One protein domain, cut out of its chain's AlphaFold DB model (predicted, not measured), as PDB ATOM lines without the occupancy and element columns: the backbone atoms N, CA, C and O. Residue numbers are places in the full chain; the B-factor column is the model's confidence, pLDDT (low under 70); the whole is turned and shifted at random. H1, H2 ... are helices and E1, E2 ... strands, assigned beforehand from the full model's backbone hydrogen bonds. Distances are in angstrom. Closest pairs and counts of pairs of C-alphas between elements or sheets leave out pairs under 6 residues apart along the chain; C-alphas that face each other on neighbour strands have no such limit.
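Overview. This is residues 226 to 270 of the 481 residues of the protein "Terminase large subunit" of Robiginitalea biformata (strain ATCC BAA-864 / HTCC2501 / KCTC 12146) (UniProt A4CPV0). A small two-strand hairpin, E1 and E2, makes one end of the model, and two short helices lie towards the other end, joined to it by links of loop. H1 sticks out, its residues 226 to 231 standing free, while the long link after E2 folds back from the hairpin and leads to H2. The printed part has 45 residues, with two named helices and two named strands in the order H1, E1, E2, H2; the sheet has the order E1, E2 and is antiparallel. The class is mixed, helices and strands, but under half of the residues are in named elements. The whole is only just loose, close to compact, with a radius of gyration of the C-alphas of 11.3 A, and the C-alphas span 33 by 23 by 16 A.

Along the chain. E1 is residues 243 to 245, 6.6 A from first to last C-alpha, and begins with C-alpha 243 at (-13.960, 32.478, 31.757). E2 is residues 248 to 251 and measures 10.4 A. H1 is residues 226 to 232, 9.9 A long, with C-alpha 226 at (-30.776, 48.118, 42.604). H2 is residues 266 to 270, 6.1 A long, and ends with C-alpha 270 at (-34.990, 40.036, 25.655).

Arrangement. E1 and E2 form a hairpin with a tight link of 2 residues. They are antiparallel neighbours, with 155 degrees between their N-to-C directions. The C-alphas of Val 244 and Val 249 face each other at 4.7 A. N 243 and O 250 are 2.8 A apart, and N 250 and O 243 are also 2.8 A apart, both pairs within hydrogen-bond range. Residues 250 to 251 of E2 also form a short antiparallel pairing with residues 254 to 255. H1 is apart from E2. H2 is apart from E1. H1 and H2 are apart from each other. In H1 and H2 every O i to N i+4 pair is within hydrogen-bond range.

Size, cuts and confidence. The two C-alphas farthest apart are those of Ser 226 and Thr 259, at 33.3 A, while the first and last printed C-alphas, of Ser 226 and Glu 270, are 19.2 A apart. The printed part has no cut. The link from H1 to E1 is short, with 10 residues between them. The link from E2 to H2 is long: residues 252 to 265 have no named element, and their C-alphas lie 7 to 14 A from the mean of all C-alphas. The mean pLDDT of the printed part is 90.1, and no printed residue is under 70.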
ATOM      1  N   SER A 226     -30.514  47.391  43.852       93.81
ATOM      2  CA  SER A 226     -30.776  48.118  42.604       93.81
ATOM      3  C   SER A 226     -29.511  48.326  41.768       93.81
ATOM      4  O   SER A 226     -29.544  48.157  40.551       93.81
ATOM      5  N   GLU A 227     -28.390  48.665  42.407       91.31
ATOM      6  CA  GLU A 227     -27.101  48.835  41.727       91.31
ATOM      7  C   GLU A 227     -26.567  47.505  41.205       91.31
ATOM      8  O   GLU A 227     -26.135  47.434  40.054       91.31
ATOM      9  N   LEU A 228     -26.660  46.448  42.017       95.12
ATOM     10  CA  LEU A 228     -26.276  45.097  41.619       95.12
ATOM     11  C   LEU A 228     -27.088  44.642  40.402       95.12
ATOM     12  O   LEU A 228     -26.513  44.252  39.388       95.12
ATOM     13  N   ASN A 229     -28.416  44.775  40.463       94.19
ATOM     14  CA  ASN A 229     -29.301  44.435  39.350       94.19
ATOM     15  C   ASN A 229     -28.970  45.238  38.089       94.19
ATOM     16  O   ASN A 229     -28.995  44.687  36.989       94.19
ATOM     17  N   LYS A 230     -28.629  46.527  38.221       94.50
ATOM     18  CA  LYS A 230     -28.246  47.347  37.068       94.50
ATOM     19  C   LYS A 230     -26.950  46.855  36.424       94.50
ATOM     20  O   LYS A 230     -26.906  46.759  35.200       94.50
ATOM     21  N   ILE A 231     -25.925  46.530  37.209       94.12
ATOM     22  CA  ILE A 231     -24.654  46.021  36.673       94.12
ATOM     23  C   ILE A 231     -24.872  44.668  35.989       94.12
ATOM     24  O   ILE A 231     -24.462  44.494  34.843       94.12
ATOM     25  N   LEU A 232     -25.583  43.749  36.648       96.56
ATOM     26  CA  LEU A 232     -25.897  42.426  36.097       96.56
ATOM     27  C   LEU A 232     -26.768  42.494  34.836       96.56
ATOM     28  O   LEU A 232     -26.670  41.613  33.990       96.56
ATOM     29  N   SER A 233     -27.575  43.548  34.660       94.56
ATOM     30  CA  SER A 233     -28.392  43.719  33.447       94.56
ATOM     31  C   SER A 233     -27.571  43.878  32.164       94.56
ATOM     32  O   SER A 233     -28.111  43.661  31.078       94.56
ATOM     33  N   TYR A 234     -26.288  44.244  32.272       92.88
ATOM     34  CA  TYR A 234     -25.400  44.359  31.117       92.88
ATOM     35  C   TYR A 234     -24.849  43.016  30.642       92.88
ATOM     36  O   TYR A 234     -24.423  42.940  29.493       92.88
ATOM     37  N   GLU A 235     -24.841  41.977  31.485       96.88
ATOM     38  CA  GLU A 235     -24.203  40.697  31.174       96.88
ATOM     39  C   GLU A 235     -24.811  40.079  29.901       96.88
ATOM     40  O   GLU A 235     -26.002  39.750  29.893       96.88
ATOM     41  N   PRO A 236     -24.042  39.949  28.802       92.44
ATOM     42  CA  PRO A 236     -24.592  39.513  27.522       92.44
ATOM     43  C   PRO A 236     -24.611  37.988  27.374       92.44
ATOM     44  O   PRO A 236     -25.288  37.470  26.487       92.44
ATOM     45  N   TRP A 237     -23.891  37.269  28.236       96.25
ATOM     46  CA  TRP A 237     -23.665  35.828  28.151       96.25
ATOM     47  C   TRP A 237     -24.275  35.096  29.341       96.25
ATOM     48  O   TRP A 237     -24.359  35.640  30.437       96.25
ATOM     49  N   GLU A 238     -24.678  33.848  29.139       96.62
ATOM     50  CA  GLU A 238     -25.186  32.997  30.206       96.62
ATOM     51  C   GLU A 238     -24.129  32.866  31.328       96.62
ATOM     52  O   GLU A 238     -22.989  32.460  31.049       96.62
ATOM     53  N   PRO A 239     -24.468  33.211  32.586       94.94
ATOM     54  CA  PRO A 239     -23.510  33.181  33.684       94.94
ATOM     55  C   PRO A 239     -22.861  31.802  33.847       94.94
ATOM     56  O   PRO A 239     -23.531  30.773  33.839       94.94
ATOM     57  N   GLY A 240     -21.537  31.777  34.012       94.31
ATOM     58  CA  GLY A 240     -20.764  30.540  34.192       94.31
ATOM     59  C   GLY A 240     -20.365  29.820  32.899       94.31
ATOM     60  O   GLY A 240     -19.626  28.840  32.961       94.31
ATOM     61  N   THR A 241     -20.784  30.305  31.727       96.31
ATOM     62  CA  THR A 241     -20.409  29.694  30.436       96.31
ATOM     63  C   THR A 241     -19.078  30.192  29.873       96.31
ATOM     64  O   THR A 241     -18.530  29.577  28.957       96.31
ATOM     65  N   TYR A 242     -18.538  31.279  30.417       95.81
ATOM     66  CA  TYR A 242     -17.299  31.916  29.982       95.81
ATOM     67  C   TYR A 242     -16.323  32.085  31.150       95.81
ATOM     68  O   TYR A 242     -16.699  32.053  32.322       95.81
ATOM     69  N   GLN A 243     -15.051  32.264  30.816       94.00
ATOM     70  CA  GLN A 243     -13.960  32.478  31.757       94.00
ATOM     71  C   GLN A 243     -13.456  33.910  31.636       94.00
ATOM     72  O   GLN A 243     -13.356  34.453  30.536       94.00
ATOM     73  N   VAL A 244     -13.129  34.512  32.773       90.69
ATOM     74  CA  VAL A 244     -12.560  35.857  32.850       90.69
ATOM     75  C   VAL A 244     -11.130  35.729  33.340       90.69
ATOM     76  O   VAL A 244     -10.879  35.102  34.365       90.69
ATOM     77  N   THR A 245     -10.206  36.315  32.594       85.31
ATOM     78  CA  THR A 245      -8.781  36.381  32.923       85.31
ATOM     79  C   THR A 245      -8.307  37.825  32.773       85.31
ATOM     80  O   THR A 245      -9.044  38.677  32.272       85.31
ATOM     81  N   GLU A 246      -7.065  38.110  33.161       72.38
ATOM     82  CA  GLU A 246      -6.468  39.429  32.923       72.38
ATOM     83  C   GLU A 246      -6.347  39.773  31.432       72.38
ATOM     84  O   GLU A 246      -6.446  40.944  31.071       72.38
ATOM     85  N   GLU A 247      -6.198  38.763  30.569       70.38
ATOM     86  CA  GLU A 247      -6.103  38.917  29.112       70.38
ATOM     87  C   GLU A 247      -7.467  39.168  28.449       70.38
ATOM     88  O   GLU A 247      -7.540  39.545  27.279       70.38
ATOM     89  N   GLY A 248      -8.560  38.967  29.189       81.12
ATOM     90  CA  GLY A 248      -9.915  39.212  28.719       81.12
ATOM     91  C   GLY A 248     -10.868  38.056  28.986       81.12
ATOM     92  O   GLY A 248     -10.741  37.311  29.960       81.12
ATOM     93  N   VAL A 249     -11.868  37.929  28.112       88.75
ATOM     94  CA  VAL A 249     -12.965  36.969  28.264       88.75
ATOM     95  C   VAL A 249     -12.827  35.835  27.254       88.75
ATOM     96  O   VAL A 249     -12.652  36.074  26.055       88.75
ATOM     97  N   PHE A 250     -12.928  34.601  27.742       88.81
ATOM     98  CA  PHE A 250     -12.690  33.379  26.985       88.81
ATOM     99  C   PHE A 250     -13.907  32.458  27.022       88.81
ATOM    100  O   PHE A 250     -14.527  32.245  28.061       88.81
ATOM    101  N   TYR A 251     -14.208  31.844  25.885       93.75
ATOM    102  CA  TYR A 251     -15.209  30.798  25.739       93.75
ATOM    103  C   TYR A 251     -14.553  29.550  25.160       93.75
ATOM    104  O   TYR A 251     -13.878  29.619  24.129       93.75
ATOM    105  N   LYS A 252     -14.722  28.408  25.840       93.62
ATOM    106  CA  LYS A 252     -14.099  27.123  25.463       93.62
ATOM    107  C   LYS A 252     -12.580  27.235  25.232       93.62
ATOM    108  O   LYS A 252     -12.046  26.687  24.270       93.62
ATOM    109  N   GLY A 253     -11.896  27.983  26.101       90.00
ATOM    110  CA  GLY A 253     -10.442  28.183  26.052       90.00
ATOM    111  C   GLY A 253      -9.945  29.104  24.931       90.00
ATOM    112  O   GLY A 253      -8.743  29.174  24.704       90.00
ATOM    113  N   LYS A 254     -10.837  29.802  24.216       86.69
ATOM    114  CA  LYS A 254     -10.484  30.758  23.154       86.69
ATOM    115  C   LYS A 254     -11.091  32.134  23.435       86.69
ATOM    116  O   LYS A 254     -12.175  32.179  24.016       86.69
ATOM    117  N   PRO A 255     -10.458  33.242  23.010       82.44
ATOM    118  CA  PRO A 255     -11.036  34.576  23.155       82.44
ATOM    119  C   PRO A 255     -12.429  34.667  22.530       82.44
ATOM    120  O   PRO A 255     -12.704  34.020  21.512       82.44
ATOM    121  N   ILE A 256     -13.310  35.463  23.133       79.31
ATOM    122  CA  ILE A 256     -14.624  35.747  22.550       79.31
ATOM    123  C   ILE A 256     -14.455  36.579  21.271       79.31
ATOM    124  O   ILE A 256     -13.744  37.583  21.258       79.31
ATOM    125  N   THR A 257     -15.115  36.154  20.192       75.56
ATOM    126  CA  THR A 257     -15.135  36.827  18.879       75.56
ATOM    127  C   THR A 257     -16.538  36.755  18.283       75.56
ATOM    128  O   THR A 257     -17.392  36.050  18.812       75.56
ATOM    129  N   GLU A 258     -16.801  37.414  17.151       71.19
ATOM    130  CA  GLU A 258     -18.088  37.292  16.435       71.19
ATOM    131  C   GLU A 258     -18.483  35.833  16.130       71.19
ATOM    132  O   GLU A 258     -19.665  35.505  16.084       71.19
ATOM    133  N   THR A 259     -17.501  34.945  15.950       77.19
ATOM    134  CA  THR A 259     -17.709  33.526  15.621       77.19
ATOM    135  C   THR A 259     -17.511  32.580  16.808       77.19
ATOM    136  O   THR A 259     -17.829  31.397  16.700       77.19
ATOM    137  N   ASN A 260     -17.009  33.079  17.941       85.94
ATOM    138  CA  ASN A 260     -16.805  32.324  19.176       85.94
ATOM    139  C   ASN A 260     -17.500  33.034  20.343       85.94
ATOM    140  O   ASN A 260     -16.852  33.685  21.159       85.94
ATOM    141  N   GLN A 261     -18.827  32.920  20.400       89.00
ATOM    142  CA  GLN A 261     -19.654  33.518  21.449       89.00
ATOM    143  C   GLN A 261     -20.141  32.450  22.442       89.00
ATOM    144  O   GLN A 261     -20.567  31.370  22.011       89.00
ATOM    145  N   PRO A 262     -20.126  32.735  23.756       95.00
ATOM    146  CA  PRO A 262     -20.892  31.970  24.730       95.00
ATOM    147  C   PRO A 262     -22.399  32.002  24.426       95.00
ATOM    148  O   PRO A 262     -22.862  32.888  23.699       95.00
ATOM    149  N   PRO A 263     -23.189  31.082  25.008       96.56
ATOM    150  CA  PRO A 263     -24.644  31.194  24.994       96.56
ATOM    151  C   PRO A 263     -25.099  32.571  25.511       96.56
ATOM    152  O   PRO A 263     -24.504  33.086  26.461       96.56
ATOM    153  N   PRO A 264     -26.122  33.195  24.903       95.25
ATOM    154  CA  PRO A 264     -26.574  34.521  25.304       95.25
ATOM    155  C   PRO A 264     -27.330  34.495  26.638       95.25
ATOM    156  O   PRO A 264     -28.060  33.551  26.942       95.25
ATOM    157  N   HIS A 265     -27.245  35.584  27.402       97.38
ATOM    158  CA  HIS A 265     -28.085  35.784  28.578       97.38
ATOM    159  C   HIS A 265     -29.520  36.129  28.151       97.38
ATOM    160  O   HIS A 265     -29.865  37.301  27.994       97.38
ATOM    161  N   ILE A 266     -30.382  35.115  28.031       96.44
ATOM    162  CA  ILE A 266     -31.749  35.233  27.479       96.44
ATOM    163  C   ILE A 266     -32.513  36.445  28.028       96.44
ATOM    164  O   ILE A 266     -32.894  37.327  27.265       96.44
ATOM    165  N   ARG A 267     -32.631  36.561  29.357       96.00
ATOM    166  CA  ARG A 267     -33.356  37.671  29.999       96.00
ATOM    167  C   ARG A 267     -32.819  39.061  29.625       96.00
ATOM    168  O   ARG A 267     -33.611  39.942  29.314       96.00
ATOM    169  N   ASN A 268     -31.504  39.279  29.673       93.56
ATOM    170  CA  ASN A 268     -30.908  40.589  29.395       93.56
ATOM    171  C   ASN A 268     -31.009  40.950  27.907       93.56
ATOM    172  O   ASN A 268     -31.179  42.121  27.565       93.56
ATOM    173  N   VAL A 269     -30.936  39.951  27.022       87.31
ATOM    174  CA  VAL A 269     -31.133  40.130  25.578       87.31
ATOM    175  C   VAL A 269     -32.587  40.487  25.269       87.31
ATOM    176  O   VAL A 269     -32.830  41.473  24.580       87.31
ATOM    177  N   GLU A 270     -33.555  39.756  25.827       89.75
ATOM    178  CA  GLU A 270     -34.990  40.036  25.655       89.75
ATOM    179  C   GLU A 270     -35.391  41.414  26.201       89.75
ATOM    180  O   GLU A 270     -36.247  42.087  25.631       89.75
TER     181      GLU A 270